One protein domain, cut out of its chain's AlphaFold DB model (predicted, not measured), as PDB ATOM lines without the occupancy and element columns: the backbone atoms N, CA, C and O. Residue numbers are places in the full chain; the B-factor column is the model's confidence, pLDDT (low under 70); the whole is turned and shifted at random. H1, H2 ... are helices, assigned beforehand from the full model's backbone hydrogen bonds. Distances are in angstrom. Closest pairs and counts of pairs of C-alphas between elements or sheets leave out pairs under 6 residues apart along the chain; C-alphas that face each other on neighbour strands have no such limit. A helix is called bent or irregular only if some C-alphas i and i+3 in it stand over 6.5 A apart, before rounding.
ATOM      1  N   LYS A  14      29.595 -12.697  26.309       83.62
ATOM      2  CA  LYS A  14      28.957 -13.771  25.540       83.62
ATOM      3  C   LYS A  14      27.675 -13.210  24.903       83.62
ATOM      4  O   LYS A  14      26.904 -12.526  25.570       83.62
ATOM      5  N   ASN A  15      27.480 -13.453  23.608       86.62
ATOM      6  CA  ASN A  15      26.363 -12.949  22.791       86.62
ATOM      7  C   ASN A  15      26.364 -11.440  22.472       86.62
ATOM      8  O   ASN A  15      25.427 -10.975  21.823       86.62
ATOM      9  N   TYR A  16      27.394 -10.668  22.845       89.06
ATOM     10  CA  TYR A  16      27.471  -9.240  22.492       89.06
ATOM     11  C   TYR A  16      27.347  -9.014  20.979       89.06
ATOM     12  O   TYR A  16      26.562  -8.179  20.540       89.06
ATOM     13  N   LEU A  17      28.060  -9.815  20.179       88.62
ATOM     14  CA  LEU A  17      28.018  -9.720  18.720       88.62
ATOM     15  C   LEU A  17      26.621 -10.024  18.158       88.62
ATOM     16  O   LEU A  17      26.142  -9.295  17.299       88.62
ATOM     17  N   GLN A  18      25.949 -11.060  18.667       90.44
ATOM     18  CA  GLN A  18      24.603 -11.428  18.223       90.44
ATOM     19  C   GLN A  18      23.581 -10.340  18.574       90.44
ATOM     20  O   GLN A  18      22.772  -9.957  17.729       90.44
ATOM     21  N   LYS A  19      23.646  -9.796  19.797       91.50
ATOM     22  CA  LYS A  19      22.808  -8.660  20.211       91.50
ATOM     23  C   LYS A  19      23.073  -7.431  19.341       91.50
ATOM     24  O   LYS A  19      22.132  -6.752  18.946       91.50
ATOM     25  N   LEU A  20      24.337  -7.165  19.012       93.81
ATOM     26  CA  LEU A  20      24.715  -6.062  18.133       93.81
ATOM     27  C   LEU A  20      24.148  -6.251  16.720       93.81
ATOM     28  O   LEU A  20      23.538  -5.332  16.188       93.81
ATOM     29  N   GLN A  21      24.275  -7.446  16.143       90.44
ATOM     30  CA  GLN A  21      23.704  -7.774  14.832       90.44
ATOM     31  C   GLN A  21      22.176  -7.654  14.814       90.44
ATOM     32  O   GLN A  21      21.612  -7.153  13.845       90.44
ATOM     33  N   TYR A  22      21.494  -8.102  15.873       91.31
ATOM     34  CA  TYR A  22      20.044  -7.943  16.000       91.31
ATOM     35  C   TYR A  22      19.643  -6.466  16.005       91.31
ATOM     36  O   TYR A  22      18.833  -6.055  15.179       91.31
ATOM     37  N   ARG A  23      20.276  -5.657  16.864       94.56
ATOM     38  CA  ARG A  23      19.998  -4.218  16.952       94.56
ATOM     39  C   ARG A  23      20.304  -3.485  15.646       94.56
ATOM     40  O   ARG A  23      19.534  -2.621  15.258       94.56
ATOM     41  N   LEU A  24      21.388  -3.842  14.954       93.56
ATOM     42  CA  LEU A  24      21.721  -3.251  13.654       93.56
ATOM     43  C   LEU A  24      20.641  -3.543  12.604       93.56
ATOM     44  O   LEU A  24      20.177  -2.614  11.947       93.56
ATOM     45  N   ARG A  25      20.179  -4.797  12.506       90.56
ATOM     46  CA  ARG A  25      19.083  -5.165  11.593       90.56
ATOM     47  C   ARG A  25      17.777  -4.443  11.923       90.56
ATOM     48  O   ARG A  25      17.071  -4.006  11.021       90.56
ATOM     49  N   GLU A  26      17.460  -4.291  13.206       93.19
ATOM     50  CA  GLU A  26      16.282  -3.538  13.645       93.19
ATOM     51  C   GLU A  26      16.381  -2.062  13.231       93.19
ATOM     52  O   GLU A  26      15.450  -1.522  12.634       93.19
ATOM     53  N   THR A  27      17.534  -1.423  13.461       95.69
ATOM     54  CA  THR A  27      17.749  -0.029  13.045       95.69
ATOM     55  C   THR A  27      17.697   0.148  11.532       95.69
ATOM     56  O   THR A  27      17.130   1.126  11.056       95.69
ATOM     57  N   GLU A  28      18.240  -0.802  10.772       92.44
ATOM     58  CA  GLU A  28      18.205  -0.792   9.311       92.44
ATOM     59  C   GLU A  28      16.763  -0.850   8.791       92.44
ATOM     60  O   GLU A  28      16.371  -0.008   7.982       92.44
ATOM     61  N   SER A  29      15.942  -1.755   9.329       91.00
ATOM     62  CA  SER A  29      14.516  -1.857   8.989       91.00
ATOM     63  C   SER A  29      13.765  -0.542   9.240       91.00
ATOM     64  O   SER A  29      13.042  -0.045   8.370       91.00
ATOM     65  N   VAL A  30      13.999   0.086  10.399       94.44
ATOM     66  CA  VAL A  30      13.398   1.385  10.733       94.44
ATOM     67  C   VAL A  30      13.844   2.466   9.743       94.44
ATOM     68  O   VAL A  30      13.001   3.205   9.234       94.44
ATOM     69  N   LEU A  31      15.134   2.542   9.410       93.75
ATOM     70  CA  LEU A  31      15.648   3.527   8.453       93.75
ATOM     71  C   LEU A  31      15.025   3.356   7.063       93.75
ATOM     72  O   LEU A  31      14.553   4.337   6.487       93.75
ATOM     73  N   ILE A  32      14.950   2.125   6.557       93.50
ATOM     74  CA  ILE A  32      14.340   1.816   5.252       93.50
ATOM     75  C   ILE A  32      12.852   2.196   5.228       93.50
ATOM     76  O   ILE A  32      12.343   2.625   4.192       93.50
ATOM     77  N   SER A  33      12.151   2.089   6.361       93.31
ATOM     78  CA  SER A  33      10.741   2.490   6.465       93.31
ATOM     79  C   SER A  33      10.531   4.011   6.436       93.31
ATOM     80  O   SER A  33       9.512   4.479   5.932       93.31
ATOM     81  N   ILE A  34      11.498   4.790   6.935       95.31
ATOM     82  CA  ILE A  34      11.388   6.252   7.072       95.31
ATOM     83  C   ILE A  34      11.927   6.988   5.841       95.31
ATOM     84  O   ILE A  34      11.364   8.012   5.450       95.31
ATOM     85  N   LEU A  35      12.978   6.468   5.199       94.31
ATOM     86  CA  LEU A  35      13.590   7.058   4.000       94.31
ATOM     87  C   LEU A  35      12.614   7.508   2.889       94.31
ATOM     88  O   LEU A  35      12.839   8.588   2.335       94.31
ATOM     89  N   PRO A  36      11.511   6.801   2.585       93.56
ATOM     90  CA  PRO A  36      10.565   7.204   1.541       93.56
ATOM     91  C   PRO A  36       9.841   8.516   1.857       93.56
ATOM     92  O   PRO A  36       9.330   9.182   0.960       93.56
ATOM     93  N   HIS A  37       9.763   8.876   3.139       95.44
ATOM     94  CA  HIS A  37       9.072  10.071   3.618       95.44
ATOM     95  C   HIS A  37       9.981  11.302   3.695       95.44
ATOM     96  O   HIS A  37       9.487  12.416   3.869       95.44
ATOM     97  N   ILE A  38      11.295  11.113   3.585       95.81
ATOM     98  CA  ILE A  38      12.285  12.190   3.610       95.81
ATOM     99  C   ILE A  38      12.503  12.661   2.173       95.81
ATOM    100  O   ILE A  38      12.619  11.830   1.282       95.81
ATOM    101  N   THR A  39      12.568  13.967   1.913       96.12
ATOM    102  CA  THR A  39      12.884  14.480   0.566       96.12
ATOM    103  C   THR A  39      14.387  14.491   0.295       96.12
ATOM    104  O   THR A  39      15.201  14.552   1.215       96.12
ATOM    105  N   ASP A  40      14.785  14.516  -0.976       94.69
ATOM    106  CA  ASP A  40      16.209  14.532  -1.345       94.69
ATOM    107  C   ASP A  40      16.941  15.780  -0.817       94.69
ATOM    108  O   ASP A  40      18.095  15.696  -0.410       94.69
ATOM    109  N   THR A  41      16.247  16.919  -0.714       95.31
ATOM    110  CA  THR A  41      16.774  18.150  -0.097       95.31
ATOM    111  C   THR A  41      17.027  18.008   1.406       95.31
ATOM    112  O   THR A  41      17.978  18.581   1.937       95.31
ATOM    113  N   GLN A  42      16.188  17.241   2.108       95.12
ATOM    114  CA  GLN A  42      16.366  16.950   3.531       95.12
ATOM    115  C   GLN A  42      17.507  15.955   3.747       95.12
ATOM    116  O   GLN A  42      18.304  16.146   4.666       95.12
ATOM    117  N   LEU A  43      17.613  14.938   2.886       94.00
ATOM    118  CA  LEU A  43      18.741  14.006   2.880       94.00
ATOM    119  C   LEU A  43      20.064  14.741   2.661       94.00
ATOM    120  O   LEU A  43      21.007  14.519   3.415       94.00
ATOM    121  N   ASP A  44      20.124  15.640   1.678       94.38
ATOM    122  CA  ASP A  44      21.339  16.397   1.362       94.38
ATOM    123  C   ASP A  44      21.789  17.288   2.530       94.38
ATOM    124  O   ASP A  44      22.951  17.253   2.939       94.38
ATOM    125  N   SER A  45      20.841  17.990   3.161       93.81
ATOM    126  CA  SER A  45      21.089  18.764   4.385       93.81
ATOM    127  C   SER A  45      21.624  17.894   5.532       93.81
ATOM    128  O   SER A  45      22.630  18.231   6.156       93.81
ATOM    129  N   ALA A  46      21.005  16.733   5.781       90.38
ATOM    130  CA  ALA A  46      21.462  15.805   6.816       90.38
ATOM    131  C   ALA A  46      22.874  15.263   6.524       90.38
ATOM    132  O   ALA A  46      23.709  15.165   7.425       90.38
ATOM    133  N   MET A  47      23.178  14.958   5.260       90.31
ATOM    134  CA  MET A  47      24.510  14.513   4.855       90.31
ATOM    135  C   MET A  47      25.570  15.602   4.998       90.31
ATOM    136  O   MET A  47      26.703  15.275   5.348       90.31
ATOM    137  N   ALA A  48      25.235  16.873   4.763       89.88
ATOM    138  CA  ALA A  48      26.171  17.974   4.981       89.88
ATOM    139  C   ALA A  48      26.661  18.010   6.442       89.88
ATOM    140  O   ALA A  48      27.867  18.074   6.680       89.88
ATOM    141  N   VAL A  49      25.744  17.837   7.400       88.31
ATOM    142  CA  VAL A  49      26.064  17.747   8.838       88.31
ATOM    143  C   VAL A  49      26.953  16.534   9.137       88.31
ATOM    144  O   VAL A  49      27.968  16.644   9.823       88.31
ATOM    145  N   ILE A  50      26.629  15.364   8.574       86.06
ATOM    146  CA  ILE A  50      27.434  14.144   8.763       86.06
ATOM    147  C   ILE A  50      28.854  14.318   8.206       86.06
ATOM    148  O   ILE A  50      29.824  13.886   8.833       86.06
ATOM    149  N   ARG A  51      28.997  14.954   7.039       85.94
ATOM    150  CA  ARG A  51      30.305  15.231   6.423       85.94
ATOM    151  C   ARG A  51      31.145  16.160   7.294       85.94
ATOM    152  O   ARG A  51      32.334  15.903   7.461       85.94
ATOM    153  N   GLU A  52      30.539  17.186   7.882       84.62
ATOM    154  CA  GLU A  52      31.218  18.090   8.815       84.62
ATOM    155  C   GLU A  52      31.745  17.335  10.045       84.62
ATOM    156  O   GLU A  52      32.927  17.436  10.383       84.62
ATOM    157  N   HIS A  53      30.915  16.482  10.652       80.00
ATOM    158  CA  HIS A  53      31.339  15.649  11.778       80.00
ATOM    159  C   HIS A  53      32.437  14.647  11.401       80.00
ATOM    160  O   HIS A  53      33.367  14.438  12.181       80.00
ATOM    161  N   ARG A  54      32.371  14.053  10.204       78.12
ATOM    162  CA  ARG A  54      33.391  13.117   9.705       78.12
ATOM    163  C   ARG A  54      34.734  13.798   9.452       78.12
ATOM    164  O   ARG A  54      35.763  13.172   9.668       78.12
ATOM    165  N   ASN A  55      34.731  15.044   8.992       73.31
ATOM    166  CA  ASN A  55      35.964  15.793   8.754       73.31
ATOM    167  C   ASN A  55      36.618  16.257  10.066       73.31
ATOM    168  O   ASN A  55      37.830  16.442  10.106       73.31
ATOM    169  N   ASN A  56      35.830  16.422  11.134       70.38
ATOM    170  CA  ASN A  56      36.320  16.823  12.454       70.38
ATOM    171  C   ASN A  56      36.770  15.627  13.318       70.38
ATOM    172  O   ASN A  56      37.700  15.725  14.117       70.38
ATOM    173  N   ASP A  70      32.566  -5.188  -2.212       77.81
ATOM    174  CA  ASP A  70      32.121  -4.765  -3.543       77.81
ATOM    175  C   ASP A  70      30.664  -4.268  -3.546       77.81
ATOM    176  O   ASP A  70      30.317  -3.318  -4.251       77.81
ATOM    177  N   TYR A  71      29.798  -4.876  -2.725       82.75
ATOM    178  CA  TYR A  71      28.414  -4.432  -2.573       82.75
ATOM    179  C   TYR A  71      28.349  -3.077  -1.865       82.75
ATOM    180  O   TYR A  71      27.720  -2.149  -2.374       82.75
ATOM    181  N   TRP A  72      29.033  -2.922  -0.729       81.62
ATOM    182  CA  TRP A  72      29.046  -1.653   0.004       81.62
ATOM    183  C   TRP A  72      29.771  -0.536  -0.759       81.62
ATOM    184  O   TRP A  72      29.362   0.622  -0.671       81.62
ATOM    185  N   ASP A  73      30.767  -0.869  -1.579       81.69
ATOM    186  CA  ASP A  73      31.441   0.076  -2.472       81.69
ATOM    187  C   ASP A  73      30.496   0.603  -3.563       81.69
ATOM    188  O   ASP A  73      30.608   1.761  -3.975       81.69
ATOM    189  N   SER A  74      29.509  -0.197  -3.985       82.69
ATOM    190  CA  SER A  74      28.489   0.235  -4.950       82.69
ATOM    191  C   SER A  74      27.449   1.212  -4.368       82.69
ATOM    192  O   SER A  74      26.802   1.941  -5.126       82.69
ATOM    193  N   TYR A  75      27.335   1.288  -3.035       84.56
ATOM    194  CA  TYR A  75      26.423   2.175  -2.306       84.56
ATOM    195  C   TYR A  75      27.182   2.998  -1.266       84.56
ATOM    196  O   TYR A  75      27.020   2.821  -0.062       84.56
ATOM    197  N   SER A  76      27.997   3.952  -1.720       81.94
ATOM    198  CA  SER A  76      28.888   4.698  -0.822       81.94
ATOM    199  C   SER A  76      28.187   5.674   0.142       81.94
ATOM    200  O   SER A  76      28.853   6.300   0.970       81.94
ATOM    201  N   LEU A  77      26.852   5.787   0.050       86.25
ATOM    202  CA  LEU A  77      25.974   6.673   0.827       86.25
ATOM    203  C   LEU A  77      26.468   8.131   0.842       86.25
ATOM    204  O   LEU A  77      26.258   8.864   1.810       86.25
ATOM    205  N   LYS A  78      27.160   8.558  -0.224       86.69
ATOM    206  CA  LYS A  78      27.724   9.909  -0.328       86.69
ATOM    207  C   LYS A  78      26.734  10.888  -0.923       86.69
ATOM    208  O   LYS A  78      26.874  12.078  -0.668       86.69
ATOM    209  N   SER A  79      25.773  10.426  -1.713       89.75
ATOM    210  CA  SER A  79      24.784  11.271  -2.379       89.75
ATOM    211  C   SER A  79      23.357  10.824  -2.054       89.75
ATOM    212  O   SER A  79      23.138   9.641  -1.775       89.75
ATOM    213  N   PRO A  80      22.356  11.727  -2.130       92.25
ATOM    214  CA  PRO A  80      20.960  11.340  -1.927       92.25
ATOM    215  C   PRO A  80      20.542  10.259  -2.928       92.25
ATOM    216  O   PRO A  80      19.872   9.298  -2.568       92.25
ATOM    217  N   SER A  81      21.020  10.365  -4.170       91.44
ATOM    218  CA  SER A  81      20.769   9.397  -5.237       91.44
ATOM    219  C   SER A  81      21.314   8.000  -4.918       91.44
ATOM    220  O   SER A  81      20.633   7.009  -5.174       91.44
ATOM    221  N   GLU A  82      22.503   7.895  -4.316       90.75
ATOM    222  CA  GLU A  82      23.043   6.610  -3.844       90.75
ATOM    223  C   GLU A  82      22.195   6.013  -2.722       90.75
ATOM    224  O   GLU A  82      21.923   4.813  -2.741       90.75
ATOM    225  N   ILE A  83      21.730   6.845  -1.783       92.31
ATOM    226  CA  ILE A  83      20.844   6.412  -0.695       92.31
ATOM    227  C   ILE A  83      19.521   5.879  -1.264       92.31
ATOM    228  O   ILE A  83      19.059   4.829  -0.830       92.31
ATOM    229  N   ARG A  84      18.943   6.531  -2.281       94.06
ATOM    230  CA  ARG A  84      17.725   6.052  -2.970       94.06
ATOM    231  C   ARG A  84      17.917   4.730  -3.684       94.06
ATOM    232  O   ARG A  84      17.034   3.868  -3.677       94.06
ATOM    233  N   ARG A  85      19.071   4.570  -4.323       92.75
ATOM    234  CA  ARG A  85      19.414   3.330  -5.013       92.75
ATOM    235  C   ARG A  85      19.577   2.188  -4.010       92.75
ATOM    236  O   ARG A  85      19.085   1.094  -4.268       92.75
ATOM    237  N   TRP A  86      20.225   2.458  -2.877       92.62
ATOM    238  CA  TRP A  86      20.365   1.509  -1.775       92.62
ATOM    239  C   TRP A  86      19.006   1.158  -1.161       92.62
ATOM    240  O   TRP A  86      18.686  -0.016  -1.036       92.62
ATOM    241  N   GLU A  87      18.160   2.151  -0.875       92.56
ATOM    242  CA  GLU A  87      16.792   1.961  -0.368       92.56
ATOM    243  C   GLU A  87      15.976   1.024  -1.276       92.56
ATOM    244  O   GLU A  87      15.308   0.104  -0.802       92.56
ATOM    245  N   SER A  88      16.055   1.239  -2.591       91.94
ATOM    246  CA  SER A  88      15.355   0.417  -3.585       91.94
ATOM    247  C   SER A  88      15.856  -1.030  -3.586       91.94
ATOM    248  O   SER A  88      15.043  -1.950  -3.616       91.94
ATOM    249  N   ASP A  89      17.172  -1.238  -3.500       90.75
ATOM    250  CA  ASP A  89      17.782  -2.572  -3.409       90.75
ATOM    251  C   ASP A  89      17.456  -3.276  -2.078       90.75
ATOM    252  O   ASP A  89      17.187  -4.472  -2.031       90.75
ATOM    253  N   GLN A  90      17.389  -2.537  -0.975       88.75
ATOM    254  CA  GLN A  90      16.973  -3.108   0.305       88.75
ATOM    255  C   GLN A  90      15.507  -3.545   0.287       88.75
ATOM    256  O   GLN A  90      15.160  -4.602   0.813       88.75
ATOM    257  N   ARG A  91      14.631  -2.788  -0.379       87.56
ATOM    258  CA  ARG A  91      13.219  -3.163  -0.549       87.56
ATOM    259  C   ARG A  91      13.032  -4.418  -1.398       87.56
ATOM    260  O   ARG A  91      12.146  -5.220  -1.096       87.56
ATOM    261  N   THR A  92      13.857  -4.615  -2.427       86.62
ATOM    262  CA  THR A  92      13.831  -5.854  -3.217       86.62
ATOM    263  C   THR A  92      14.374  -7.039  -2.417       86.62
ATOM    264  O   THR A  92      13.809  -8.124  -2.501       86.62
ATOM    265  N   ARG A  93      15.402  -6.839  -1.578       82.19
ATOM    266  CA  ARG A  93      15.978  -7.888  -0.711       82.19
ATOM    267  C   ARG A  93      15.073  -8.315   0.441       82.19
ATOM    268  O   ARG A  93      15.001  -9.502   0.744       82.19
ATOM    269  N   ILE A  94      14.400  -7.365   1.088       76.50
ATOM    270  CA  ILE A  94      13.505  -7.632   2.229       76.50
ATOM    271  C   ILE A  94      12.196  -8.286   1.774       76.50
ATOM    272  O   ILE A  94      11.527  -8.948   2.563       76.50
ATOM    273  N   GLY A  95      11.849  -8.161   0.494       60.06
ATOM    274  CA  GLY A  95      10.661  -8.794  -0.038       60.06
ATOM    275  C   GLY A  95       9.456  -7.856  -0.110       60.06
ATOM    276  O   GLY A  95       8.397  -8.167   0.418       60.06
TER     277      GLY A  95
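Overview. This is residues 14 to 56 and 70 to 95 of the 250 residues of an uncharacterized protein of Acidomyces richmondensis BFW (UniProt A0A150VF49). Two long helices, H1 and H2, make a V that is open between its arms, and a third helix, H4, starts beside the first residues of H2 and crosses the later part of H1. Short H3 lies off to one side and touches no helix, while residues 14 to 27, mostly in H1, stick out as a free arm. The printed part has 69 residues with four named helices, in the order H1, H2, H3, H4, and no named strand; the class is all helix. The whole is loose, with a radius of gyration of the C-alphas of 13.9 A and spans of 40 by 35 by 26 A.

Arrangement. H1, residues 16 to 37, and H2, residues 40 to 56, are joined by a tight link yet are apart. H1 touches H4, residues 80 to 94, with residues 32 to 35 alone; the closest C-alphas, of Ile 32 and Glu 87, are 6.1 A apart. Their lines stand at a steep tilt of 65 degrees, opposite ways. H2 touches H4 with residues 40 to 44 alone, about perpendicular at 76 degrees; the closest C-alphas, of Asp 40 and Pro 80, are 5.8 A apart. H3, residues 70 to 74, is apart from H1 and H2, and only just apart from H4, with the closest C-alphas 8.5 A from each other. In H2, H3 and H4 every O i to N i+4 pair is within hydrogen-bond range; in H1, 16 of 18 are.

Along the chain. H1 begins at C-alpha 16 (27.471, -9.240, 22.492) and is 32.7 A long; it is irregular, but only just, with C-alphas 33 and 36 6.8 A apart. H2 is 24.5 A long and H3 6.3 A. H4, 20.8 A, ends at C-alpha 94 (13.505, -7.632, 2.229).

Size, cuts and confidence. The two C-alphas farthest apart, of Lys 14 and Thr 41, are 42.7 A apart. Residues 57 to 69 are not printed, and C-alphas 56 and 70 are 27.2 A apart across the cut. Of the links that are printed whole, H1 to H2 and H3 to H4 are tight. The mean pLDDT of the printed part is 88.8; residue 95 is under 70.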